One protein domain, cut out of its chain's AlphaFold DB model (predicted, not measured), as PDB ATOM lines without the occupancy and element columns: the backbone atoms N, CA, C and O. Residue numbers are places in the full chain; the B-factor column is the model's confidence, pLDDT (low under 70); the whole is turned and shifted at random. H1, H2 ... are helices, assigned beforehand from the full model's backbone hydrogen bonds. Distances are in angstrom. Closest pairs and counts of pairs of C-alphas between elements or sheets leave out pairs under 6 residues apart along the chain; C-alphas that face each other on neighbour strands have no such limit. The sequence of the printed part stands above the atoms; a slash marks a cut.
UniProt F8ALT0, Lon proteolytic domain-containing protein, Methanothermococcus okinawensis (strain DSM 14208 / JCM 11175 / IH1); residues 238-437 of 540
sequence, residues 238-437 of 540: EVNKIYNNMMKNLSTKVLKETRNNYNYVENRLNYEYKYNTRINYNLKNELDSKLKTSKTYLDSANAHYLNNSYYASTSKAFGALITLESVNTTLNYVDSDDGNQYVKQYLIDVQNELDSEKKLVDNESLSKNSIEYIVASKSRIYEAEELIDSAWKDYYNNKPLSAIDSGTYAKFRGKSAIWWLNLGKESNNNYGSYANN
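What this domain is: This is residues 238 to 437 of the 540 residues of the protein "Lon proteolytic domain-containing protein" of Methanothermococcus okinawensis (strain DSM 14208 / JCM 11175 / IH1) (UniProt F8ALT0). Six long helices run up and down along one axis as a flat slab made of two three-helix groups side by side: H1, H2 and H3 form one triangle, H4, H5 and H6 the other. H3 and H6 join the groups in the middle of the slab, and the first part of H1 also meets the later part of H6. The printed part has 200 residues, with helices H1 to H6 in that order and no named strand; the class is all helix. It is compact, with a radius of gyration of the C-alphas of 18.8 A, and spans 64 by 35 by 18 A.

How they stand to each other: The longest helix is H1, residues 238 to 275. H2, residues 281 to 306, touches H1 at a shallow tilt of 27 degrees, opposite ways; their closest C-alphas, of Thr 258 and Leu 298, are 7.2 A apart. H3, residues 310 to 335, touches H1 at a shallow tilt of 26 degrees, the same way, closest at C-alphas 251 and 314, 4.7 A. H3 also touches H2, closest at C-alphas 301 and 313, 4.1 A. H6, residues 400 to 435, touches H1 with residues 423 to 430 alone, closest at C-alphas 246 and 423, 6.8 A. H3 and H6 touch at a shallow tilt of 34 degrees, only just short of steep, with C-alphas 326 and 405 closest at 5.7 A. H5, residues 371 to 396, touches H6 at a shallow tilt of 11 degrees, opposite ways, with C-alphas 377 and 417 closest at 4.1 A. H4, residues 339 to 362, touches H6, the same way, closest at C-alphas 350 and 411, 5.6 A. H4 touches H5, closest at C-alphas 358 and 381, 6.2 A. H3 and H4 only just touch, and only at the corner by their link, with 3 pairs of C-alphas within 8 A; the closest are those of Tyr 333 and Gly 339, 5.0 A. H2 is apart from H4, H5 and H6. In H2, H3, H4, H5 and H6 every O i to N i+4 pair is within hydrogen-bond range; in H1, 33 of 34 are.

Where its parts are: H1 begins at C-alpha 238, (205.393, 169.964, 304.631), and is 55.7 A long. H2 measures 37.7 A, H3 36.9 A, H4 34.4 A and H5 37.8 A. H6 is 53.1 A long and ends at C-alpha 435, (212.971, 162.315, 309.269).

The domain as a whole: The C-alphas of Thr 277 and Asn 437 are the two farthest apart, 64.4 A. The printed part has no cut. The link from H4 to H5 is short and the others are tight. Residues 427 to 437 have pLDDT under 70.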
ATOM      1  N   GLU A 238     204.205 170.738 305.005       78.50
ATOM      2  CA  GLU A 238     205.393 169.964 304.631       78.50
ATOM      3  C   GLU A 238     205.097 169.018 303.466       78.50
ATOM      4  O   GLU A 238     205.833 168.993 302.479       78.50
ATOM      5  N   VAL A 239     203.971 168.300 303.535       76.75
ATOM      6  CA  VAL A 239     203.504 167.425 302.446       76.75
ATOM      7  C   VAL A 239     203.279 168.248 301.179       76.75
ATOM      8  O   VAL A 239     203.750 167.881 300.103       76.75
ATOM      9  N   ASN A 240     202.630 169.409 301.318       82.00
ATOM     10  CA  ASN A 240     202.364 170.316 300.207       82.00
ATOM     11  C   ASN A 240     203.666 170.835 299.574       82.00
ATOM     12  O   ASN A 240     203.789 170.899 298.352       82.00
ATOM     13  N   LYS A 241     204.682 171.166 300.378       85.50
ATOM     14  CA  LYS A 241     205.993 171.598 299.870       85.50
ATOM     15  C   LYS A 241     206.710 170.488 299.099       85.50
ATOM     16  O   LYS A 241     207.253 170.759 298.027       85.50
ATOM     17  N   ILE A 242     206.705 169.257 299.617       83.94
ATOM     18  CA  ILE A 242     207.297 168.092 298.940       83.94
ATOM     19  C   ILE A 242     206.595 167.860 297.598       83.94
ATOM     20  O   ILE A 242     207.259 167.809 296.563       83.94
ATOM     21  N   TYR A 243     205.261 167.812 297.602       84.69
ATOM     22  CA  TYR A 243     204.452 167.660 296.394       84.69
ATOM     23  C   TYR A 243     204.735 168.757 295.362       84.69
ATOM     24  O   TYR A 243     205.058 168.452 294.214       84.69
ATOM     25  N   ASN A 244     204.700 170.028 295.770       88.69
ATOM     26  CA  ASN A 244     204.946 171.153 294.868       88.69
ATOM     27  C   ASN A 244     206.343 171.108 294.244       88.69
ATOM     28  O   ASN A 244     206.478 171.386 293.055       88.69
ATOM     29  N   ASN A 245     207.375 170.725 295.002       90.12
ATOM     30  CA  ASN A 245     208.730 170.593 294.466       90.12
ATOM     31  C   ASN A 245     208.836 169.461 293.434       90.12
ATOM     32  O   ASN A 245     209.399 169.671 292.358       90.12
ATOM     33  N   MET A 246     208.271 168.285 293.730       89.81
ATOM     34  CA  MET A 246     208.265 167.155 292.792       89.81
ATOM     35  C   MET A 246     207.511 167.514 291.506       89.81
ATOM     36  O   MET A 246     208.022 167.341 290.399       89.81
ATOM     37  N   MET A 247     206.325 168.112 291.646       92.31
ATOM     38  CA  MET A 247     205.520 168.527 290.501       92.31
ATOM     39  C   MET A 247     206.175 169.645 289.698       92.31
ATOM     40  O   MET A 247     206.081 169.636 288.473       92.31
ATOM     41  N   LYS A 248     206.874 170.582 290.348       95.69
ATOM     42  CA  LYS A 248     207.659 171.608 289.658       95.69
ATOM     43  C   LYS A 248     208.733 170.979 288.781       95.69
ATOM     44  O   LYS A 248     208.807 171.320 287.605       95.69
ATOM     45  N   ASN A 249     209.516 170.044 289.323       94.12
ATOM     46  CA  ASN A 249     210.585 169.368 288.586       94.12
ATOM     47  C   ASN A 249     210.044 168.619 287.362       94.12
ATOM     48  O   ASN A 249     210.565 168.786 286.254       94.12
ATOM     49  N   LEU A 250     208.968 167.844 287.546       94.25
ATOM     50  CA  LEU A 250     208.299 167.152 286.447       94.25
ATOM     51  C   LEU A 250     207.785 168.151 285.404       94.25
ATOM     52  O   LEU A 250     208.069 168.006 284.217       94.25
ATOM     53  N   SER A 251     207.103 169.207 285.845       96.94
ATOM     54  CA  SER A 251     206.556 170.240 284.969       96.94
ATOM     55  C   SER A 251     207.639 170.947 284.153       96.94
ATOM     56  O   SER A 251     207.484 171.099 282.942       96.94
ATOM     57  N   THR A 252     208.775 171.304 284.764       97.69
ATOM     58  CA  THR A 252     209.924 171.888 284.056       97.69
ATOM     59  C   THR A 252     210.443 170.953 282.964       97.69
ATOM     60  O   THR A 252     210.714 171.406 281.848       97.69
ATOM     61  N   LYS A 253     210.579 169.654 283.268       96.31
ATOM     62  CA  LYS A 253     211.054 168.648 282.311       96.31
ATOM     63  C   LYS A 253     210.093 168.515 281.131       96.31
ATOM     64  O   LYS A 253     210.528 168.659 279.990       96.31
ATOM     65  N   VAL A 254     208.805 168.304 281.410       96.50
ATOM     66  CA  VAL A 254     207.777 168.098 280.379       96.50
ATOM     67  C   VAL A 254     207.627 169.350 279.516       96.50
ATOM     68  O   VAL A 254     207.675 169.241 278.301       96.50
ATOM     69  N   LEU A 255     207.573 170.554 280.098       97.56
ATOM     70  CA  LEU A 255     207.508 171.806 279.328       97.56
ATOM     71  C   LEU A 255     208.690 171.993 278.376       97.56
ATOM     72  O   LEU A 255     208.513 172.459 277.248       97.56
ATOM     73  N   LYS A 256     209.905 171.674 278.836       97.88
ATOM     74  CA  LYS A 256     211.106 171.761 278.003       97.88
ATOM     75  C   LYS A 256     211.009 170.795 276.823       97.88
ATOM     76  O   LYS A 256     211.281 171.195 275.694       97.88
ATOM     77  N   GLU A 257     210.600 169.557 277.082       97.06
ATOM     78  CA  GLU A 257     210.388 168.538 276.055       97.06
ATOM     79  C   GLU A 257     209.311 168.965 275.049       97.06
ATOM     80  O   GLU A 257     209.574 168.983 273.848       97.06
ATOM     81  N   THR A 258     208.147 169.425 275.522       97.94
ATOM     82  CA  THR A 258     207.056 169.925 274.674       97.94
ATOM     83  C   THR A 258     207.514 171.072 273.782       97.94
ATOM     84  O   THR A 258     207.203 171.078 272.596       97.94
ATOM     85  N   ARG A 259     208.269 172.040 274.318       98.19
ATOM     86  CA  ARG A 259     208.763 173.183 273.536       98.19
ATOM     87  C   ARG A 259     209.732 172.744 272.440       98.19
ATOM     88  O   ARG A 259     209.641 173.231 271.318       98.19
ATOM     89  N   ASN A 260     210.639 171.824 272.758       98.12
ATOM     90  CA  ASN A 260     211.585 171.290 271.784       98.12
ATOM     91  C   ASN A 260     210.859 170.522 270.671       98.12
ATOM     92  O   ASN A 260     211.125 170.770 269.496       98.12
ATOM     93  N   ASN A 261     209.906 169.657 271.034       97.62
ATOM     94  CA  ASN A 261     209.096 168.908 270.073       97.62
ATOM     95  C   ASN A 261     208.224 169.827 269.216       97.62
ATOM     96  O   ASN A 261     208.136 169.614 268.012       97.62
ATOM     97  N   TYR A 262     207.640 170.879 269.797       98.56
ATOM     98  CA  TYR A 262     206.864 171.863 269.043       98.56
ATOM     99  C   TYR A 262     207.718 172.512 267.950       98.56
ATOM    100  O   TYR A 262     207.350 172.471 266.780       98.56
ATOM    101  N   ASN A 263     208.892 173.038 268.316       98.19
ATOM    102  CA  ASN A 263     209.797 173.678 267.361       98.19
ATOM    103  C   ASN A 263     210.270 172.698 266.277       98.19
ATOM    104  O   ASN A 263     210.417 173.075 265.117       98.19
ATOM    105  N   TYR A 264     210.532 171.441 266.640       98.19
ATOM    106  CA  TYR A 264     210.916 170.409 265.679       98.19
ATOM    107  C   TYR A 264     209.789 170.118 264.679       98.19
ATOM    108  O   TYR A 264     210.012 170.184 263.471       98.19
ATOM    109  N   VAL A 265     208.577 169.850 265.172       98.12
ATOM    110  CA  VAL A 265     207.410 169.525 264.340       98.12
ATOM    111  C   VAL A 265     207.010 170.703 263.453       98.12
ATOM    112  O   VAL A 265     206.738 170.500 262.275       98.12
ATOM    113  N   GLU A 266     207.032 171.933 263.972       98.19
ATOM    114  CA  GLU A 266     206.749 173.146 263.193       98.19
ATOM    115  C   GLU A 266     207.726 173.299 262.017       98.19
ATOM    116  O   GLU A 266     207.312 173.502 260.874       98.19
ATOM    117  N   ASN A 267     209.028 173.127 262.267       97.62
ATOM    118  CA  ASN A 267     210.038 173.172 261.211       97.62
ATOM    119  C   ASN A 267     209.879 172.031 260.199       97.62
ATOM    120  O   ASN A 267     210.024 172.264 258.997       97.62
ATOM    121  N   ARG A 268     209.558 170.817 260.666       96.94
ATOM    122  CA  ARG A 268     209.306 169.670 259.786       96.94
ATOM    123  C   ARG A 268     208.103 169.933 258.883       96.94
ATOM    124  O   ARG A 268     208.243 169.816 257.675       96.94
ATOM    125  N   LEU A 269     206.968 170.371 259.425       96.38
ATOM    126  CA  LEU A 269     205.774 170.686 258.630       96.38
ATOM    127  C   LEU A 269     206.053 171.754 257.565       96.38
ATOM    128  O   LEU A 269     205.668 171.583 256.411       96.38
ATOM    129  N   ASN A 270     206.792 172.813 257.915       94.94
ATOM    130  CA  ASN A 270     207.194 173.845 256.954       94.94
ATOM    131  C   ASN A 270     208.018 173.278 255.784       94.94
ATOM    132  O   ASN A 270     207.871 173.737 254.648       94.94
ATOM    133  N   TYR A 271     208.879 172.293 256.048       94.38
ATOM    134  CA  TYR A 271     209.633 171.587 255.014       94.38
ATOM    135  C   TYR A 271     208.725 170.674 254.178       94.38
ATOM    136  O   TYR A 271     208.689 170.802 252.952       94.38
ATOM    137  N   GLU A 272     207.951 169.803 254.827       93.81
ATOM    138  CA  GLU A 272     207.082 168.826 254.164       93.81
ATOM    139  C   GLU A 272     206.060 169.506 253.250       93.81
ATOM    140  O   GLU A 272     205.910 169.132 252.093       93.81
ATOM    141  N   TYR A 273     205.423 170.592 253.692       92.94
ATOM    142  CA  TYR A 273     204.454 171.320 252.865       92.94
ATOM    143  C   TYR A 273     205.047 171.944 251.603       92.94
ATOM    144  O   TYR A 273     204.301 172.268 250.677       92.94
ATOM    145  N   LYS A 274     206.365 172.166 251.573       91.06
ATOM    146  CA  LYS A 274     207.048 172.740 250.417       91.06
ATOM    147  C   LYS A 274     207.470 171.676 249.406       91.06
ATOM    148  O   LYS A 274     207.505 171.977 248.214       91.06
ATOM    149  N   TYR A 275     207.813 170.472 249.862       90.06
ATOM    150  CA  TYR A 275     208.491 169.475 249.027       90.06
ATOM    151  C   TYR A 275     207.753 168.137 248.904       90.06
ATOM    152  O   TYR A 275     207.977 167.418 247.932       90.06
ATOM    153  N   ASN A 276     206.867 167.801 249.837       87.19
ATOM    154  CA  ASN A 276     206.180 166.517 249.876       87.19
ATOM    155  C   ASN A 276     204.839 166.582 249.142       87.19
ATOM    156  O   ASN A 276     203.858 167.163 249.610       87.19
ATOM    157  N   THR A 277     204.785 165.950 247.973       86.50
ATOM    158  CA  THR A 277     203.591 165.912 247.118       86.50
ATOM    159  C   THR A 277     202.527 164.923 247.597       86.50
ATOM    160  O   THR A 277     201.413 164.943 247.077       86.50
ATOM    161  N   ARG A 278     202.832 164.073 248.593       89.12
ATOM    162  CA  ARG A 278     201.888 163.092 249.156       89.12
ATOM    163  C   ARG A 278     200.911 163.718 250.163       89.12
ATOM    164  O   ARG A 278     199.883 163.117 250.469       89.12
ATOM    165  N   ILE A 279     201.186 164.931 250.651       91.38
ATOM    166  CA  ILE A 279     200.314 165.643 251.595       91.38
ATOM    167  C   ILE A 279     199.232 166.411 250.828       91.38
ATOM    168  O   ILE A 279     199.486 167.441 250.207       91.38
ATOM    169  N   ASN A 280     197.993 165.922 250.896       92.19
ATOM    170  CA  ASN A 280     196.844 166.608 250.304       92.19
ATOM    171  C   ASN A 280     196.339 167.775 251.183       92.19
ATOM    172  O   ASN A 280     196.702 167.913 252.352       92.19
ATOM    173  N   TYR A 281     195.458 168.609 250.620       91.69
ATOM    174  CA  TYR A 281     194.915 169.795 251.296       91.69
ATOM    175  C   TYR A 281     194.177 169.478 252.610       91.69
ATOM    176  O   TYR A 281     194.330 170.205 253.591       91.69
ATOM    177  N   ASN A 282     193.410 168.385 252.655       93.50
ATOM    178  CA  ASN A 282     192.647 168.009 253.848       93.50
ATOM    179  C   ASN A 282     193.576 167.598 254.992       93.50
ATOM    180  O   ASN A 282     193.412 168.077 256.112       93.50
ATOM    181  N   LEU A 283     194.581 166.770 254.695       94.12
ATOM    182  CA  LEU A 283     195.578 166.348 255.672       94.12
ATOM    183  C   LEU A 283     196.393 167.541 256.172       94.12
ATOM    184  O   LEU A 283     196.589 167.686 257.372       94.12
ATOM    185  N   LYS A 284     196.806 168.444 255.274       95.38
ATOM    186  CA  LYS A 284     197.481 169.688 255.659       95.38
ATOM    187  C   LYS A 284     196.663 170.493 256.675       95.38
ATOM    188  O   LYS A 284     197.190 170.878 257.712       95.38
ATOM    189  N   ASN A 285     195.371 170.703 256.413       95.88
ATOM    190  CA  ASN A 285     194.495 171.427 257.337       95.88
ATOM    191  C   ASN A 285     194.363 170.722 258.698       95.88
ATOM    192  O   ASN A 285     194.315 171.387 259.733       95.88
ATOM    193  N   GLU A 286     194.303 169.388 258.711       95.69
ATOM    194  CA  GLU A 286     194.269 168.605 259.951       95.69
ATOM    195  C   GLU A 286     195.562 168.783 260.764       95.69
ATOM    196  O   GLU A 286     195.501 169.078 261.960       95.69
ATOM    197  N   LEU A 287     196.726 168.669 260.117       97.50
ATOM    198  CA  LEU A 287     198.035 168.837 260.755       97.50
ATOM    199  C   LEU A 287     198.236 170.270 261.276       97.50
ATOM    200  O   LEU A 287     198.696 170.446 262.405       97.50
ATOM    201  N   ASP A 288     197.810 171.288 260.523       97.31
ATOM    202  CA  ASP A 288     197.837 172.692 260.959       97.31
ATOM    203  C   ASP A 288     196.932 172.927 262.180       97.31
ATOM    204  O   ASP A 288     197.308 173.623 263.128       97.31
ATOM    205  N   SER A 289     195.749 172.302 262.203       97.75
ATOM    206  CA  SER A 289     194.837 172.341 263.352       97.75
ATOM    207  C   SER A 289     195.449 171.675 264.592       97.75
ATOM    208  O   SER A 289     195.415 172.245 265.692       97.75
ATOM    209  N   LYS A 290     196.076 170.502 264.423       97.81
ATOM    210  CA  LYS A 290     196.806 169.790 265.484       97.81
ATOM    211  C   LYS A 290     197.986 170.626 266.010       97.81
ATOM    212  O   LYS A 290     198.140 170.764 267.229       97.81
ATOM    213  N   LEU A 291     198.764 171.276 265.138       98.12
ATOM    214  CA  LEU A 291     199.862 172.166 265.541       98.12
ATOM    215  C   LEU A 291     199.349 173.389 266.320       98.12
ATOM    216  O   LEU A 291     199.846 173.686 267.409       98.12
ATOM    217  N   LYS A 292     198.299 174.060 265.829       98.25
ATOM    218  CA  LYS A 292     197.664 175.207 266.509       98.25
ATOM    219  C   LYS A 292     197.107 174.832 267.886       98.25
ATOM    220  O   LYS A 292     197.244 175.592 268.852       98.25
ATOM    221  N   THR A 293     196.491 173.658 267.994       97.69
ATOM    222  CA  THR A 293     195.984 173.123 269.265       97.69
ATOM    223  C   THR A 293     197.137 172.868 270.238       97.69
ATOM    224  O   THR A 293     197.096 173.327 271.381       97.69
ATOM    225  N   SER A 294     198.217 172.243 269.761       98.12
ATOM    226  CA  SER A 294     199.446 172.015 270.536       98.12
ATOM    227  C   SER A 294     200.065 173.321 271.035       98.12
ATOM    228  O   SER A 294     200.474 173.404 272.193       98.12
ATOM    229  N   LYS A 295     200.081 174.368 270.197       98.38
ATOM    230  CA  LYS A 295     200.551 175.705 270.577       98.38
ATOM    231  C   LYS A 295     199.707 176.305 271.700       98.38
ATOM    232  O   LYS A 295     200.252 176.756 272.704       98.38
ATOM    233  N   THR A 296     198.384 176.230 271.570       98.44
ATOM    234  CA  THR A 296     197.435 176.711 272.589       98.44
ATOM    235  C   THR A 296     197.652 176.009 273.933       98.44
ATOM    236  O   THR A 296     197.698 176.650 274.984       98.44
ATOM    237  N   TYR A 297     197.829 174.687 273.909       98.25
ATOM    238  CA  TYR A 297     198.136 173.901 275.102       98.25
ATOM    239  C   TYR A 297     199.497 174.247 275.700       98.25
ATOM    240  O   TYR A 297     199.592 174.387 276.917       98.25
ATOM    241  N   LEU A 298     200.529 174.450 274.880       98.19
ATOM    242  CA  LEU A 298     201.845 174.879 275.347       98.19
ATOM    243  C   LEU A 298     201.793 176.266 276.008       98.19
ATOM    244  O   LEU A 298     202.375 176.461 277.073       98.19
ATOM    245  N   ASP A 299     201.077 177.224 275.423       98.25
ATOM    246  CA  ASP A 299     200.939 178.572 275.982       98.25
ATOM    247  C   ASP A 299     200.160 178.546 277.311       98.25
ATOM    248  O   ASP A 299     200.607 179.121 278.307       98.25
ATOM    249  N   SER A 300     199.068 177.775 277.376       98.25
ATOM    250  CA  SER A 300     198.333 177.511 278.622       98.25
ATOM    251  C   SER A 300     199.210 176.822 279.676       98.25
ATOM    252  O   SER A 300     199.192 177.205 280.848       98.25
ATOM    253  N   ALA A 301     200.035 175.853 279.272       98.25
ATOM    254  CA  ALA A 301     200.960 175.167 280.164       98.25
ATOM    255  C   ALA A 301     201.999 176.126 280.762       98.25
ATOM    256  O   ALA A 301     202.274 176.059 281.963       98.25
ATOM    257  N   ASN A 302     202.545 177.049 279.959       98.06
ATOM    258  CA  ASN A 302     203.461 178.085 280.443       98.06
ATOM    259  C   ASN A 302     202.761 179.031 281.434       98.06
ATOM    260  O   ASN A 302     203.325 179.324 282.487       98.06
ATOM    261  N   ALA A 303     201.527 179.461 281.153       98.19
ATOM    262  CA  ALA A 303     200.761 180.314 282.065       98.19
ATOM    263  C   ALA A 303     200.513 179.634 283.425       98.19
ATOM    264  O   ALA A 303     200.763 180.225 284.475       98.19
ATOM    265  N   HIS A 304     200.102 178.361 283.423       97.94
ATOM    266  CA  HIS A 304     199.929 177.593 284.660       97.94
ATOM    267  C   HIS A 304     201.237 177.427 285.440       97.94
ATOM    268  O   HIS A 304     201.224 177.500 286.668       97.94
ATOM    269  N   TYR A 305     202.365 177.245 284.752       97.56
ATOM    270  CA  TYR A 305     203.674 177.142 285.398       97.56
ATOM    271  C   TYR A 305     204.056 178.426 286.137       97.56
ATOM    272  O   TYR A 305     204.497 178.368 287.284       97.56
ATOM    273  N   LEU A 306     203.852 179.584 285.499       97.06
ATOM    274  CA  LEU A 306     204.113 180.898 286.095       97.06
ATOM    275  C   LEU A 306     203.224 181.161 287.320       97.06
ATOM    276  O   LEU A 306     203.669 181.788 288.276       97.06
ATOM    277  N   ASN A 307     202.015 180.597 287.330       96.00
ATOM    278  CA  ASN A 307     201.081 180.649 288.455       96.00
ATOM    279  C   ASN A 307     201.316 179.541 289.507       96.00
ATOM    280  O   ASN A 307     200.428 179.265 290.311       96.00
ATOM    281  N   ASN A 308     202.470 178.858 289.492       94.69
ATOM    282  CA  ASN A 308     202.812 177.728 290.375       94.69
ATOM    283  C   ASN A 308     201.822 176.545 290.335       94.69
ATOM    284  O   ASN A 308     201.844 175.671 291.199       94.69
ATOM    285  N   SER A 309     200.974 176.472 289.309       95.12
ATOM    286  CA  SER A 309     200.020 175.383 289.085       95.12
ATOM    287  C   SER A 309     200.699 174.257 288.298       95.12
ATOM    288  O   SER A 309     200.359 173.980 287.146       95.12
ATOM    289  N   TYR A 310     201.710 173.623 288.899       96.06
ATOM    290  CA  TYR A 310     202.621 172.711 288.196       96.06
ATOM    291  C   TYR A 310     201.944 171.445 287.653       96.06
ATOM    292  O   TYR A 310     202.298 170.979 286.569       96.06
ATOM    293  N   TYR A 311     200.928 170.913 288.341       93.56
ATOM    294  CA  TYR A 311     200.127 169.800 287.816       93.56
ATOM    295  C   TYR A 311     199.357 170.196 286.552       93.56
ATOM    296  O   TYR A 311     199.489 169.537 285.520       93.56
ATOM    297  N   ALA A 312     198.620 171.312 286.596       95.81
ATOM    298  CA  ALA A 312     197.874 171.821 285.445       95.81
ATOM    299  C   ALA A 312     198.807 172.137 284.267       95.81
ATOM    300  O   ALA A 312     198.512 171.786 283.125       95.81
ATOM    301  N   SER A 313     199.973 172.721 284.553       97.81
ATOM    302  CA  SER A 313     201.019 172.949 283.557       97.81
ATOM    303  C   SER A 313     201.483 171.645 282.903       97.81
ATOM    304  O   SER A 313     201.459 171.528 281.680       97.81
ATOM    305  N   THR A 314     201.825 170.636 283.710       96.88
ATOM    306  CA  THR A 314     202.248 169.313 283.224       96.88
ATOM    307  C   THR A 314     201.157 168.658 282.379       96.88
ATOM    308  O   THR A 314     201.447 168.148 281.305       96.88
ATOM    309  N   SER A 315     199.898 168.720 282.821       96.00
ATOM    310  CA  SER A 315     198.749 168.150 282.111       96.00
ATOM    311  C   SER A 315     198.532 168.798 280.736       96.00
ATOM    312  O   SER A 315     198.367 168.093 279.741       96.00
ATOM    313  N   LYS A 316     198.610 170.133 280.640       97.94
ATOM    314  CA  LYS A 316     198.503 170.845 279.354       97.94
ATOM    315  C   LYS A 316     199.698 170.567 278.439       97.94
ATOM    316  O   LYS A 316     199.508 170.298 277.256       97.94
ATOM    317  N   ALA A 317     200.916 170.563 278.982       97.81
ATOM    318  CA  ALA A 317     202.129 170.243 278.228       97.81
ATOM    319  C   ALA A 317     202.115 168.798 277.692       97.81
ATOM    320  O   ALA A 317     202.519 168.550 276.557       97.81
ATOM    321  N   PHE A 318     201.590 167.861 278.485       96.50
ATOM    322  CA  PHE A 318     201.365 166.470 278.101       96.50
ATOM    323  C   PHE A 318     200.359 166.338 276.948       96.50
ATOM    324  O   PHE A 318     200.648 165.656 275.969       96.50
ATOM    325  N   GLY A 319     199.226 167.049 277.001       96.75
ATOM    326  CA  GLY A 319     198.263 167.069 275.891       96.75
ATOM    327  C   GLY A 319     198.868 167.592 274.580       96.75
ATOM    328  O   GLY A 319     198.591 167.059 273.504       96.75
ATOM    329  N   ALA A 320     199.744 168.601 274.661       98.06
ATOM    330  CA  ALA A 320     200.483 169.087 273.497       98.06
ATOM    331  C   ALA A 320     201.466 168.032 272.963       98.06
ATOM    332  O   ALA A 320     201.547 167.848 271.755       98.06
ATOM    333  N   LEU A 321     202.178 167.309 273.837       97.31
ATOM    334  CA  LEU A 321     203.108 166.249 273.422       97.31
ATOM    335  C   LEU A 321     202.420 165.122 272.652       97.31
ATOM    336  O   LEU A 321     202.933 164.726 271.611       97.31
ATOM    337  N   ILE A 322     201.262 164.652 273.126       97.50
ATOM    338  CA  ILE A 322     200.467 163.629 272.424       97.50
ATOM    339  C   ILE A 322     200.143 164.102 271.008       97.50
ATOM    340  O   ILE A 322     200.363 163.387 270.035       97.50
ATOM    341  N   THR A 323     199.655 165.336 270.890       97.44
ATOM    342  CA  THR A 323     199.242 165.895 269.598       97.44
ATOM    343  C   THR A 323     200.437 166.064 268.653       97.44
ATOM    344  O   THR A 323     200.345 165.733 267.474       97.44
ATOM    345  N   LEU A 324     201.580 166.526 269.168       98.44
ATOM    346  CA  LEU A 324     202.815 166.686 268.395       98.44
ATOM    347  C   LEU A 324     203.391 165.343 267.926       98.44
ATOM    348  O   LEU A 324     203.836 165.241 266.783       98.44
ATOM    349  N   GLU A 325     203.360 164.308 268.768       97.88
ATOM    350  CA  GLU A 325     203.784 162.960 268.370       97.88
ATOM    351  C   GLU A 325     202.844 162.374 267.312       97.88
ATOM    352  O   GLU A 325     203.320 161.768 266.354       97.88
ATOM    353  N   SER A 326     201.529 162.586 267.438       97.81
ATOM    354  CA  SER A 326     200.548 162.147 266.436       97.81
ATOM    355  C   SER A 326     200.851 162.779 265.074       97.81
ATOM    356  O   SER A 326     200.916 162.072 264.067       97.81
ATOM    357  N   VAL A 327     201.146 164.085 265.043       98.19
ATOM    358  CA  VAL A 327     201.584 164.783 263.821       98.19
ATOM    359  C   VAL A 327     202.853 164.146 263.261       98.19
ATOM    360  O   VAL A 327     202.893 163.782 262.088       98.19
ATOM    361  N   ASN A 328     203.880 163.961 264.090       97.69
ATOM    362  CA  ASN A 328     205.158 163.405 263.650       97.69
ATOM    363  C   ASN A 328     205.026 161.967 263.111       97.69
ATOM    364  O   ASN A 328     205.623 161.619 262.094       97.69
ATOM    365  N   THR A 329     204.208 161.147 263.769       98.12
ATOM    366  CA  THR A 329     203.917 159.760 263.374       98.12
ATOM    367  C   THR A 329     203.098 159.719 262.087       98.12
ATOM    368  O   THR A 329     203.367 158.901 261.210       98.12
ATOM    369  N   THR A 330     202.156 160.649 261.918       97.75
ATOM    370  CA  THR A 330     201.388 160.799 260.675       97.75
ATOM    371  C   THR A 330     202.286 161.178 259.499       97.75
ATOM    372  O   THR A 330     202.135 160.621 258.417       97.75
ATOM    373  N   LEU A 331     203.256 162.074 259.703       96.88
ATOM    374  CA  LEU A 331     204.234 162.414 258.667       96.88
ATOM    375  C   LEU A 331     205.086 161.201 258.280       96.88
ATOM    376  O   LEU A 331     205.189 160.888 257.102       96.88
ATOM    377  N   ASN A 332     205.601 160.446 259.256       96.88
ATOM    378  CA  ASN A 332     206.339 159.209 258.973       96.88
ATOM    379  C   ASN A 332     205.499 158.176 258.200       96.88
ATOM    380  O   ASN A 332     206.019 157.499 257.316       96.88
ATOM    381  N   TYR A 333     204.205 158.069 258.512       96.62
ATOM    382  CA  TYR A 333     203.269 157.231 257.767       96.62
ATOM    383  C   TYR A 333     203.153 157.671 256.299       96.62
ATOM    384  O   TYR A 333     203.242 156.831 255.407       96.62
ATOM    385  N   VAL A 334     203.013 158.973 256.037       95.00
ATOM    386  CA  VAL A 334     202.944 159.528 254.671       95.00
ATOM    387  C   VAL A 334     204.259 159.336 253.904       95.00
ATOM    388  O   VAL A 334     204.248 159.058 252.699       95.00
ATOM    389  N   ASP A 335     205.387 159.464 254.599       93.19
ATOM    390  CA  ASP A 335     206.726 159.334 254.022       93.19
ATOM    391  C   ASP A 335     207.079 157.877 253.697       93.19
ATOM    392  O   ASP A 335     207.860 157.616 252.781       93.19
ATOM    393  N   SER A 336     206.488 156.917 254.411       94.50
ATOM    394  CA  SER A 336     206.756 155.493 254.210       94.50
ATOM    395  C   SER A 336     206.254 154.974 252.854       94.50
ATOM    396  O   SER A 336     205.236 155.425 252.329       94.50
ATOM    397  N   ASP A 337     206.972 154.006 252.281       92.31
ATOM    398  CA  ASP A 337     206.560 153.352 251.030       92.31
ATOM    399  C   ASP A 337     205.388 152.380 251.243       92.31
ATOM    400  O   ASP A 337     204.547 152.214 250.361       92.31
ATOM    401  N   ASP A 338     205.306 151.782 252.435       95.25
ATOM    402  CA  ASP A 338     204.185 150.960 252.890       95.25
ATOM    403  C   ASP A 338     203.652 151.498 254.223       95.25
ATOM    404  O   ASP A 338     204.080 151.101 255.314       95.25
ATOM    405  N   GLY A 339     202.688 152.412 254.119       93.94
ATOM    406  CA  GLY A 339     202.034 153.023 255.274       93.94
ATOM    407  C   GLY A 339     201.331 152.018 256.179       93.94
ATOM    408  O   GLY A 339     201.320 152.186 257.399       93.94
ATOM    409  N   ASN A 340     200.778 150.944 255.616       94.50
ATOM    410  CA  ASN A 340     200.082 149.937 256.407       94.50
ATOM    411  C   ASN A 340     201.073 149.134 257.262       94.50
ATOM    412  O   ASN A 340     200.837 148.904 258.450       94.50
ATOM    413  N   GLN A 341     202.213 148.755 256.681       97.06
ATOM    414  CA  GLN A 341     203.287 148.097 257.417       97.06
ATOM    415  C   GLN A 341     203.926 149.032 258.453       97.06
ATOM    416  O   GLN A 341     204.234 148.580 259.557       97.06
ATOM    417  N   TYR A 342     204.072 150.327 258.145       98.25
ATOM    418  CA  TYR A 342     204.551 151.321 259.109       98.25
ATOM    419  C   TYR A 342     203.644 151.407 260.342       98.25
ATOM    420  O   TYR A 342     204.129 151.259 261.464       98.25
ATOM    421  N   VAL A 343     202.329 151.590 260.155       98.12
ATOM    422  CA  VAL A 343     201.377 151.682 261.279       98.12
ATOM    423  C   VAL A 343     201.379 150.393 262.090       98.12
ATOM    424  O   VAL A 343     201.423 150.447 263.316       98.12
ATOM    425  N   LYS A 344     201.402 149.230 261.431       98.44
ATOM    426  CA  LYS A 344     201.489 147.940 262.122       98.44
ATOM    427  C   LYS A 344     202.722 147.854 263.018       98.44
ATOM    428  O   LYS A 344     202.601 147.453 264.173       98.44
ATOM    429  N   GLN A 345     203.894 148.222 262.497       98.50
ATOM    430  CA  GLN A 345     205.131 148.190 263.273       98.50
ATOM    431  C   GLN A 345     205.086 149.188 264.432       98.50
ATOM    432  O   GLN A 345     205.428 148.829 265.552       98.50
ATOM    433  N   TYR A 346     204.581 150.398 264.188       98.56
ATOM    434  CA  TYR A 346     204.388 151.403 265.226       98.56
ATOM    435  C   TYR A 346     203.509 150.889 266.379       98.56
ATOM    436  O   TYR A 346     203.889 151.022 267.539       98.56
ATOM    437  N   LEU A 347     202.368 150.255 266.083       98.62
ATOM    438  CA  LEU A 347     201.484 149.701 267.116       98.62
ATOM    439  C   LEU A 347     202.134 148.541 267.885       98.62
ATOM    440  O   LEU A 347     201.949 148.442 269.096       98.62
ATOM    441  N   ILE A 348     202.926 147.694 267.216       98.62
ATOM    442  CA  ILE A 348     203.717 146.641 267.878       98.62
ATOM    443  C   ILE A 348     204.737 147.258 268.841       98.62
ATOM    444  O   ILE A 348     204.868 146.797 269.973       98.62
ATOM    445  N   ASP A 349     205.444 148.304 268.417       98.31
ATOM    446  CA  ASP A 349     206.443 148.976 269.249       98.31
ATOM    447  C   ASP A 349     205.792 149.617 270.483       98.31
ATOM    448  O   ASP A 349     206.308 149.471 271.592       98.31
ATOM    449  N   VAL A 350     204.628 150.257 270.311       98.19
ATOM    450  CA  VAL A 350     203.841 150.809 271.424       98.19
ATOM    451  C   VAL A 350     203.399 149.707 272.387       98.19
ATOM    452  O   VAL A 350     203.569 149.867 273.591       98.19
ATOM    453  N   GLN A 351     202.889 148.577 271.888       98.19
ATOM    454  CA  GLN A 351     202.497 147.447 272.738       98.19
ATOM    455  C   GLN A 351     203.684 146.904 273.547       98.19
ATOM    456  O   GLN A 351     203.568 146.684 274.748       98.19
ATOM    457  N   ASN A 352     204.848 146.738 272.912       97.94
ATOM    458  CA  ASN A 352     206.055 146.258 273.588       97.94
ATOM    459  C   ASN A 352     206.537 147.232 274.678       97.94
ATOM    460  O   ASN A 352     206.981 146.794 275.744       97.94
ATOM    461  N   GLU A 353     206.466 148.545 274.419       96.56
ATOM    462  CA  GLU A 353     206.779 149.584 275.410       96.56
ATOM    463  C   GLU A 353     205.806 149.483 276.600       96.56
ATOM    464  O   GLU A 353     206.254 149.369 277.743       96.56
ATOM    465  N   LEU A 354     204.497 149.386 276.333       96.75
ATOM    466  CA  LEU A 354     203.455 149.241 277.356       96.75
ATOM    467  C   LEU A 354     203.617 147.975 278.202       96.75
ATOM    468  O   LEU A 354     203.529 148.045 279.427       96.75
ATOM    469  N   ASP A 355     203.920 146.832 277.589       96.06
ATOM    470  CA  ASP A 355     204.145 145.572 278.303       96.06
ATOM    471  C   ASP A 355     205.348 145.672 279.258       96.06
ATOM    472  O   ASP A 355     205.353 145.090 280.350       96.06
ATOM    473  N   SER A 356     206.389 146.412 278.861       95.75
ATOM    474  CA  SER A 356     207.544 146.692 279.717       95.75
ATOM    475  C   SER A 356     207.172 147.623 280.873       95.75
ATOM    476  O   SER A 356     207.560 147.378 282.016       95.75
ATOM    477  N   GLU A 357     206.413 148.682 280.602       96.25
ATOM    478  CA  GLU A 357     205.964 149.638 281.617       96.25
ATOM    479  C   GLU A 357     205.011 148.992 282.632       96.25
ATOM    480  O   GLU A 357     205.181 149.186 283.839       96.25
ATOM    481  N   LYS A 358     204.081 148.148 282.174       95.06
ATOM    482  CA  LYS A 358     203.179 147.357 283.021       95.06
ATOM    483  C   LYS A 358     203.954 146.486 284.002       95.06
ATOM    484  O   LYS A 358     203.723 146.563 285.206       95.06
ATOM    485  N   LYS A 359     204.968 145.755 283.522       94.12
ATOM    486  CA  LYS A 359     205.858 144.958 284.386       94.12
ATOM    487  C   LYS A 359     206.570 145.806 285.439       94.12
ATOM    488  O   LYS A 359     206.776 145.332 286.552       94.12
ATOM    489  N   LEU A 360     206.980 147.036 285.119       93.06
ATOM    490  CA  LEU A 360     207.608 147.924 286.104       93.06
ATOM    491  C   LEU A 360     206.622 148.354 287.193       93.06
ATOM    492  O   LEU A 360     206.997 148.394 288.362       93.06
ATOM    493  N   VAL A 361     205.383 148.665 286.811       91.62
ATOM    494  CA  VAL A 361     204.326 149.072 287.744       91.62
ATOM    495  C   VAL A 361     203.892 147.905 288.635       91.62
ATOM    496  O   VAL A 361     203.781 148.081 289.846       91.62
ATOM    497  N   ASP A 362     203.703 146.713 288.068       88.44
ATOM    498  CA  ASP A 362     203.233 145.531 288.802       88.44
ATOM    499  C   ASP A 362     204.276 144.967 289.779       88.44
ATOM    500  O   ASP A 362     203.917 144.379 290.797       88.44
ATOM    501  N   ASN A 363     205.567 145.177 289.508       88.00
ATOM    502  CA  ASN A 363     206.651 144.745 290.394       88.00
ATOM    503  C   ASN A 363     206.925 145.717 291.557       88.00
ATOM    504  O   ASN A 363     207.756 145.419 292.420       88.00
ATOM    505  N   GLU A 364     206.283 146.889 291.595       86.94
ATOM    506  CA  GLU A 364     206.536 147.874 292.644       86.94
ATOM    507  C   GLU A 364     205.872 147.473 293.969       86.94
ATOM    508  O   GLU A 364     204.691 147.134 294.042       86.94
ATOM    509  N   SER A 365     206.626 147.567 295.065       84.81
ATOM    510  CA  SER A 365     206.113 147.216 296.386       84.81
ATOM    511  C   SER A 365     205.131 148.266 296.922       84.81
ATOM    512  O   SER A 365     205.463 149.450 297.064       84.81
ATOM    513  N   LEU A 366     203.932 147.820 297.294       85.50
ATOM    514  CA  LEU A 366     202.884 148.677 297.835       85.50
ATOM    515  C   LEU A 366     203.142 149.036 299.305       85.50
ATOM    516  O   LEU A 366     203.445 148.180 300.136       85.50
ATOM    517  N   SER A 367     202.975 150.308 299.649       84.06
ATOM    518  CA  SER A 367     203.081 150.830 301.013       84.06
ATOM    519  C   SER A 367     202.078 151.962 301.222       84.06
ATOM    520  O   SER A 367     201.553 152.518 300.258       84.06
ATOM    521  N   LYS A 368     201.859 152.372 302.475       79.06
ATOM    522  CA  LYS A 368     200.977 153.513 302.787       79.06
ATOM    523  C   LYS A 368     201.382 154.816 302.086       79.06
ATOM    524  O   LYS A 368     200.513 155.616 301.781       79.06
ATOM    525  N   ASN A 369     202.673 155.013 301.817       76.25
ATOM    526  CA  ASN A 369     203.182 156.234 301.183       76.25
ATOM    527  C   ASN A 369     203.242 156.134 299.647       76.25
ATOM    528  O   ASN A 369     203.368 157.154 298.977       76.25
ATOM    529  N   SER A 370     203.185 154.918 299.087       82.12
ATOM    530  CA  SER A 370     203.262 154.682 297.637       82.12
ATOM    531  C   SER A 370     201.922 154.325 296.995       82.12
ATOM    532  O   SER A 370     201.831 154.357 295.772       82.12
ATOM    533  N   ILE A 371     200.887 154.016 297.787       87.12
ATOM    534  CA  ILE A 371     199.601 153.510 297.285       87.12
ATOM    535  C   ILE A 371     198.951 154.429 296.252       87.12
ATOM    536  O   ILE A 371     198.584 153.950 295.186       87.12
ATOM    537  N   GLU A 372     198.888 155.738 296.496       87.06
ATOM    538  CA  GLU A 372     198.266 156.690 295.564       87.06
ATOM    539  C   GLU A 372     199.001 156.736 294.217       87.06
ATOM    540  O   GLU A 372     198.377 156.710 293.157       87.06
ATOM    541  N   TYR A 373     200.336 156.727 294.248       89.38
ATOM    542  CA  TYR A 373     201.173 156.736 293.048       89.38
ATOM    543  C   TYR A 373     201.068 155.429 292.260       89.38
ATOM    544  O   TYR A 373     200.990 155.456 291.032       89.38
ATOM    545  N   ILE A 374     201.036 154.284 292.950       91.19
ATOM    546  CA  ILE A 374     200.903 152.965 292.320       91.19
ATOM    547  C   ILE A 374     199.512 152.811 291.705       91.19
ATOM    548  O   ILE A 374     199.413 152.410 290.549       91.19
ATOM    549  N   VAL A 375     198.450 153.205 292.415       92.00
ATOM    550  CA  VAL A 375     197.077 153.215 291.883       92.00
ATOM    551  C   VAL A 375     196.989 154.102 290.641       92.00
ATOM    552  O   VAL A 375     196.505 153.661 289.598       92.00
ATOM    553  N   ALA A 376     197.528 155.323 290.710       91.62
ATOM    554  CA  ALA A 376     197.561 156.246 289.579       91.62
ATOM    555  C   ALA A 376     198.335 155.686 288.374       91.62
ATOM    556  O   ALA A 376     197.962 155.970 287.231       91.62
ATOM    557  N   SER A 377     199.392 154.905 288.620       94.38
ATOM    558  CA  SER A 377     200.204 154.253 287.588       94.38
ATOM    559  C   SER A 377     199.470 153.065 286.963       94.38
ATOM    560  O   SER A 377     199.331 153.020 285.745       94.38
ATOM    561  N   LYS A 378     198.919 152.151 287.776       93.00
ATOM    562  CA  LYS A 378     198.129 150.999 287.305       93.00
ATOM    563  C   LYS A 378     196.923 151.450 286.477       93.00
ATOM    564  O   LYS A 378     196.720 150.955 285.374       93.00
ATOM    565  N   SER A 379     196.176 152.447 286.958       92.56
ATOM    566  CA  SER A 379     195.018 153.003 286.239       92.56
ATOM    567  C   SER A 379     195.401 153.565 284.859       92.56
ATOM    568  O   SER A 379     194.686 153.367 283.879       92.56
ATOM    569  N   ARG A 380     196.580 154.198 284.748       94.62
ATOM    570  CA  ARG A 380     197.127 154.712 283.481       94.62
ATOM    571  C   ARG A 380     197.552 153.624 282.508       94.62
ATOM    572  O   ARG A 380     197.299 153.783 281.319       94.62
ATOM    573  N   ILE A 381     198.194 152.565 283.003       95.56
ATOM    574  CA  ILE A 381     198.540 151.396 282.186       95.56
ATOM    575  C   ILE A 381     197.268 150.776 281.623       95.56
ATOM    576  O   ILE A 381     197.188 150.557 280.423       95.56
ATOM    577  N   TYR A 382     196.246 150.588 282.454       90.12
ATOM    578  CA  TYR A 382     194.994 150.013 281.985       90.12
ATOM    579  C   TYR A 382     194.307 150.871 280.907       90.12
ATOM    580  O   TYR A 382     193.875 150.361 279.877       90.12
ATOM    581  N   GLU A 383     194.248 152.192 281.097       93.06
ATOM    582  CA  GLU A 383     193.723 153.091 280.060       93.06
ATOM    583  C   GLU A 383     194.547 153.013 278.765       93.06
ATOM    584  O   GLU A 383     193.989 153.089 277.672       93.06
ATOM    585  N   ALA A 384     195.868 152.830 278.866       96.69
ATOM    586  CA  ALA A 384     196.716 152.611 277.701       96.69
ATOM    587  C   ALA A 384     196.396 151.288 276.984       96.69
ATOM    588  O   ALA A 384     196.393 151.267 275.756       96.69
ATOM    589  N   GLU A 385     196.085 150.220 277.727       94.69
ATOM    590  CA  GLU A 385     195.659 148.923 277.180       94.69
ATOM    591  C   GLU A 385     194.322 149.040 276.417       94.69
ATOM    592  O   GLU A 385     194.215 148.575 275.284       94.69
ATOM    593  N   GLU A 386     193.327 149.760 276.951       93.44
ATOM    594  CA  GLU A 386     192.080 150.021 276.202       93.44
ATOM    595  C   GLU A 386     192.331 150.829 274.912       93.44
ATOM    596  O   GLU A 386     191.719 150.582 273.867       93.44
ATOM    597  N   LEU A 387     193.225 151.823 274.975       97.25
ATOM    598  CA  LEU A 387     193.546 152.684 273.836       97.25
ATOM    599  C   LEU A 387     194.306 151.931 272.737       97.25
ATOM    600  O   LEU A 387     194.033 152.161 271.556       97.25
ATOM    601  N   ILE A 388     195.232 151.033 273.092       98.00
ATOM    602  CA  ILE A 388     195.972 150.238 272.101       98.00
ATOM    603  C   ILE A 388     195.073 149.178 271.449       98.00
ATOM    604  O   ILE A 388     195.158 148.985 270.236       98.00
ATOM    605  N   ASP A 389     194.127 148.591 272.188       97.38
ATOM    606  CA  ASP A 389     193.092 147.717 271.618       97.38
ATOM    607  C   ASP A 389     192.218 148.471 270.603       97.38
ATOM    608  O   ASP A 389     191.946 147.983 269.498       97.38
ATOM    609  N   SER A 390     191.818 149.704 270.937       97.50
ATOM    610  CA  SER A 390     191.101 150.582 270.006       97.50
ATOM    611  C   SER A 390     191.944 150.918 268.773       97.50
ATOM    612  O   SER A 390     191.429 150.910 267.653       97.50
ATOM    613  N   ALA A 391     193.247 151.155 268.948       98.31
ATOM    614  CA  ALA A 391     194.163 151.431 267.845       98.31
ATOM    615  C   ALA A 391     194.273 150.241 266.878       98.31
ATOM    616  O   ALA A 391     194.182 150.423 265.662       98.31
ATOM    617  N   TRP A 392     194.393 149.015 267.400       98.56
ATOM    618  CA  TRP A 392     194.379 147.796 266.588       98.56
ATOM    619  C   TRP A 392     193.056 147.613 265.849       98.56
ATOM    620  O   TRP A 392     193.044 147.273 264.664       98.56
ATOM    621  N   LYS A 393     191.929 147.885 266.512       98.31
ATOM    622  CA  LYS A 393     190.612 147.850 265.873       98.31
ATOM    623  C   LYS A 393     190.521 148.842 264.710       98.31
ATOM    624  O   LYS A 393     190.010 148.482 263.650       98.31
ATOM    625  N   ASP A 394     191.000 150.069 264.878       98.25
ATOM    626  CA  ASP A 394     191.005 151.069 263.805       98.25
ATOM    627  C   ASP A 394     191.948 150.686 262.660       98.25
ATOM    628  O   ASP A 394     191.587 150.840 261.491       98.25
ATOM    629  N   TYR A 395     193.104 150.098 262.978       98.00
ATOM    630  CA  TYR A 395     194.033 149.552 261.993       98.00
ATOM    631  C   TYR A 395     193.359 148.497 261.102       98.00
ATOM    632  O   TYR A 395     193.329 148.648 259.880       98.00
ATOM    633  N   TYR A 396     192.728 147.477 261.696       97.75
ATOM    634  CA  TYR A 396     192.038 146.422 260.938       97.75
ATOM    635  C   TYR A 396     190.797 146.920 260.183       97.75
ATOM    636  O   TYR A 396     190.408 146.320 259.183       97.75
ATOM    637  N   ASN A 397     190.204 148.037 260.611       97.69
ATOM    638  CA  ASN A 397     189.110 148.709 259.903       97.69
ATOM    639  C   ASN A 397     189.590 149.692 258.820       97.69
ATOM    640  O   ASN A 397     188.787 150.482 258.319       97.69
ATOM    641  N   ASN A 398     190.876 149.655 258.454       96.81
ATOM    642  CA  ASN A 398     191.486 150.516 257.441       96.81
ATOM    643  C   ASN A 398     191.364 152.021 257.767       96.81
ATOM    644  O   ASN A 398     191.120 152.850 256.888       96.81
ATOM    645  N   LYS A 399     191.525 152.378 259.049       97.50
ATOM    646  CA  LYS A 399     191.550 153.761 259.557       97.50
ATOM    647  C   LYS A 399     192.924 154.093 260.162       97.50
ATOM    648  O   LYS A 399     193.037 154.269 261.376       97.50
ATOM    649  N   PRO A 400     193.989 154.198 259.344       96.31
ATOM    650  CA  PRO A 400     195.362 154.319 259.839       96.31
ATOM    651  C   PRO A 400     195.603 155.582 260.677       96.31
ATOM    652  O   PRO A 400     196.305 155.510 261.677       96.31
ATOM    653  N   LEU A 401     194.990 156.721 260.333       96.38
ATOM    654  CA  LEU A 401     195.146 157.956 261.116       96.38
ATOM    655  C   LEU A 401     194.494 157.846 262.504       96.38
ATOM    656  O   LEU A 401     195.090 158.250 263.496       96.38
ATOM    657  N   SER A 402     193.312 157.225 262.594       97.62
ATOM    658  CA  SER A 402     192.649 156.957 263.880       97.62
ATOM    659  C   SER A 402     193.431 155.950 264.729       97.62
ATOM    660  O   SER A 402     193.546 156.122 265.944       97.62
ATOM    661  N   ALA A 403     194.038 154.946 264.086       98.38
ATOM    662  CA  ALA A 403     194.936 154.004 264.742       98.38
ATOM    663  C   ALA A 403     196.197 154.695 265.291       98.38
ATOM    664  O   ALA A 403     196.578 154.449 266.432       98.38
ATOM    665  N   ILE A 404     196.811 155.601 264.517       98.38
ATOM    666  CA  ILE A 404     197.948 156.422 264.966       98.38
ATOM    667  C   ILE A 404     197.547 157.292 266.159       98.38
ATOM    668  O   ILE A 404     198.289 157.339 267.138       98.38
ATOM    669  N   ASP A 405     196.392 157.957 266.109       97.69
ATOM    670  CA  ASP A 405     195.932 158.831 267.192       97.69
ATOM    671  C   ASP A 405     195.699 158.043 268.493       97.69
ATOM    672  O   ASP A 405     196.231 158.414 269.545       97.69
ATOM    673  N   SER A 406     194.987 156.914 268.419       98.19
ATOM    674  CA  SER A 406     194.740 156.041 269.576       98.19
ATOM    675  C   SER A 406     196.033 155.415 270.110       98.19
ATOM    676  O   SER A 406     196.276 155.438 271.316       98.19
ATOM    677  N   GLY A 407     196.913 154.932 269.224       98.38
ATOM    678  CA  GLY A 407     198.206 154.349 269.595       98.38
ATOM    679  C   GLY A 407     199.163 155.373 270.211       98.38
ATOM    680  O   GLY A 407     199.828 155.086 271.206       98.38
ATOM    681  N   THR A 408     199.173 156.606 269.698       98.25
ATOM    682  CA  THR A 408     199.945 157.714 270.281       98.25
ATOM    683  C   THR A 408     199.448 158.036 271.678       98.25
ATOM    684  O   THR A 408     200.250 158.232 272.595       98.25
ATOM    685  N   TYR A 409     198.131 158.069 271.869       97.88
ATOM    686  CA  TYR A 409     197.581 158.309 273.191       97.88
ATOM    687  C   TYR A 409     197.943 157.160 274.148       97.88
ATOM    688  O   TYR A 409     198.464 157.425 275.234       97.88
ATOM    689  N   ALA A 410     197.797 155.900 273.727       98.25
ATOM    690  CA  ALA A 410     198.207 154.733 274.510       98.25
ATOM    691  C   ALA A 410     199.674 154.836 274.968       98.25
ATOM    692  O   ALA A 410     199.954 154.808 276.169       98.25
ATOM    693  N   LYS A 411     200.597 155.095 274.030       97.88
ATOM    694  CA  LYS A 411     202.031 155.302 274.294       97.88
ATOM    695  C   LYS A 411     202.279 156.332 275.396       97.88
ATOM    696  O   LYS A 411     203.061 156.118 276.317       97.88
ATOM    697  N   PHE A 412     201.617 157.484 275.318       96.81
ATOM    698  CA  PHE A 412     201.813 158.551 276.297       96.81
ATOM    699  C   PHE A 412     201.113 158.283 277.635       96.81
ATOM    700  O   PHE A 412     201.623 158.720 278.671       96.81
ATOM    701  N   ARG A 413     199.989 157.553 277.660       96.50
ATOM    702  CA  ARG A 413     199.386 157.084 278.918       96.50
ATOM    703  C   ARG A 413     200.345 156.165 279.667       96.50
ATOM    704  O   ARG A 413     200.572 156.421 280.853       96.50
ATOM    705  N   GLY A 414     200.985 155.231 278.967       97.19
ATOM    706  CA  GLY A 414     202.059 154.388 279.495       97.19
ATOM    707  C   GLY A 414     203.213 155.188 280.108       97.19
ATOM    708  O   GLY A 414     203.459 155.119 281.317       97.19
ATOM    709  N   LYS A 415     203.798 156.113 279.336       95.00
ATOM    710  CA  LYS A 415     204.849 157.024 279.835       95.00
ATOM    711  C   LYS A 415     204.425 157.803 281.077       95.00
ATOM    712  O   LYS A 415     205.208 157.983 282.013       95.00
ATOM    713  N   SER A 416     203.180 158.280 281.098       95.31
ATOM    714  CA  SER A 416     202.649 159.002 282.250       95.31
ATOM    715  C   SER A 416     202.505 158.099 283.477       95.31
ATOM    716  O   SER A 416     202.738 158.576 284.585       95.31
ATOM    717  N   ALA A 417     202.203 156.804 283.316       95.56
ATOM    718  CA  ALA A 417     202.208 155.843 284.420       95.56
ATOM    719  C   ALA A 417     203.590 155.779 285.082       95.56
ATOM    720  O   ALA A 417     203.702 155.875 286.302       95.56
ATOM    721  N   ILE A 418     204.656 155.740 284.281       95.12
ATOM    722  CA  ILE A 418     206.031 155.740 284.791       95.12
ATOM    723  C   ILE A 418     206.389 157.056 285.493       95.12
ATOM    724  O   ILE A 418     207.122 157.049 286.486       95.12
ATOM    725  N   TRP A 419     205.863 158.200 285.043       93.31
ATOM    726  CA  TRP A 419     206.033 159.462 285.774       93.31
ATOM    727  C   TRP A 419     205.437 159.376 287.181       93.31
ATOM    728  O   TRP A 419     206.120 159.724 288.143       93.31
ATOM    729  N   TRP A 420     204.210 158.864 287.315       91.44
ATOM    730  CA  TRP A 420     203.553 158.688 288.615       91.44
ATOM    731  C   TRP A 420     204.296 157.709 289.518       91.44
ATOM    732  O   TRP A 420     204.518 158.014 290.690       91.44
ATOM    733  N   LEU A 421     204.768 156.593 288.964       90.81
ATOM    734  CA  LEU A 421     205.578 155.621 289.689       90.81
ATOM    735  C   LEU A 421     206.848 156.265 290.274       90.81
ATOM    736  O   LEU A 421     207.177 156.069 291.446       90.81
ATOM    737  N   ASN A 422     207.541 157.084 289.478       88.56
ATOM    738  CA  ASN A 422     208.763 157.769 289.905       88.56
ATOM    739  C   ASN A 422     208.502 158.873 290.937       88.56
ATOM    740  O   ASN A 422     209.292 159.015 291.871       88.56
ATOM    741  N   LEU A 423     207.379 159.596 290.837       85.50
ATOM    742  CA  LEU A 423     206.963 160.551 291.873       85.50
ATOM    743  C   LEU A 423     206.811 159.860 293.239       85.50
ATOM    744  O   LEU A 423     207.233 160.409 294.257       85.50
ATOM    745  N   GLY A 424     206.296 158.626 293.269       79.12
ATOM    746  CA  GLY A 424     206.226 157.829 294.498       79.12
ATOM    747  C   GLY A 424     207.600 157.497 295.093       79.12
ATOM    748  O   GLY A 424     207.790 157.577 296.310       79.12
ATOM    749  N   LYS A 425     208.590 157.188 294.247       78.81
ATOM    750  CA  LYS A 425     209.976 156.902 294.671       78.81
ATOM    751  C   LYS A 425     210.669 158.141 295.232       78.81
ATOM    752  O   LYS A 425     211.293 158.072 296.293       78.81
ATOM    753  N   GLU A 426     210.527 159.280 294.560       71.56
ATOM    754  CA  GLU A 426     211.060 160.565 295.026       71.56
ATOM    755  C   GLU A 426     210.423 160.997 296.351       71.56
ATOM    756  O   GLU A 426     211.130 161.429 297.264       71.56
ATOM    757  N   SER A 427     209.107 160.814 296.490       66.31
ATOM    758  CA  SER A 427     208.369 161.100 297.722       66.31
ATOM    759  C   SER A 427     208.943 160.312 298.905       66.31
ATOM    760  O   SER A 427     209.353 160.905 299.907       66.31
ATOM    761  N   ASN A 428     209.094 158.989 298.763       64.25
ATOM    762  CA  ASN A 428     209.657 158.121 299.803       64.25
ATOM    763  C   ASN A 428     211.078 158.530 300.228       64.25
ATOM    764  O   ASN A 428     211.382 158.571 301.425       64.25
ATOM    765  N   ASN A 429     211.935 158.880 299.267       62.66
ATOM    766  CA  ASN A 429     213.302 159.329 299.541       62.66
ATOM    767  C   ASN A 429     213.331 160.672 300.285       62.66
ATOM    768  O   ASN A 429     214.083 160.840 301.252       62.66
ATOM    769  N   ASN A 430     212.477 161.613 299.880       58.03
ATOM    770  CA  ASN A 430     212.379 162.921 300.514       58.03
ATOM    771  C   ASN A 430     211.899 162.792 301.966       58.03
ATOM    772  O   ASN A 430     212.579 163.306 302.857       58.03
ATOM    773  N   TYR A 431     210.830 162.029 302.239       57.03
ATOM    774  CA  TYR A 431     210.368 161.752 303.609       57.03
ATOM    775  C   TYR A 431     211.462 161.141 304.499       57.03
ATOM    776  O   TYR A 431     211.610 161.545 305.655       57.03
ATOM    777  N   GLY A 432     212.264 160.212 303.963       53.53
ATOM    778  CA  GLY A 432     213.397 159.614 304.676       53.53
ATOM    779  C   GLY A 432     214.481 160.629 305.062       53.53
ATOM    780  O   GLY A 432     215.030 160.562 306.162       53.53
ATOM    781  N   SER A 433     214.759 161.610 304.198       49.12
ATOM    782  CA  SER A 433     215.720 162.688 304.485       49.12
ATOM    783  C   SER A 433     215.203 163.688 305.529       49.12
ATOM    784  O   SER A 433     215.958 164.113 306.406       49.12
ATOM    785  N   TYR A 434     213.902 164.007 305.505       46.88
ATOM    786  CA  TYR A 434     213.272 164.926 306.457       46.88
ATOM    787  C   TYR A 434     213.192 164.332 307.868       46.88
ATOM    788  O   TYR A 434     213.421 165.044 308.845       46.88
ATOM    789  N   ALA A 435     212.953 163.022 307.986       47.12
ATOM    790  CA  ALA A 435     212.971 162.315 309.269       47.12
ATOM    791  C   ALA A 435     214.350 162.346 309.965       47.12
ATOM    792  O   ALA A 435     214.424 162.240 311.190       47.12
ATOM    793  N   ASN A 436     215.432 162.531 309.199       43.50
ATOM    794  CA  ASN A 436     216.807 162.563 309.699       43.50
ATOM    795  C   ASN A 436     217.304 163.968 310.083       43.50
ATOM    796  O   ASN A 436     218.371 164.087 310.691       43.50
ATOM    797  N   ASN A 437     216.550 165.032 309.785       45.47
ATOM    798  CA  ASN A 437     216.934 166.388 310.165       45.47
ATOM    799  C   ASN A 437     216.487 166.687 311.609       45.47
ATOM    800  O   ASN A 437     215.300 166.769 311.934       45.47
TER     801      ASN A 437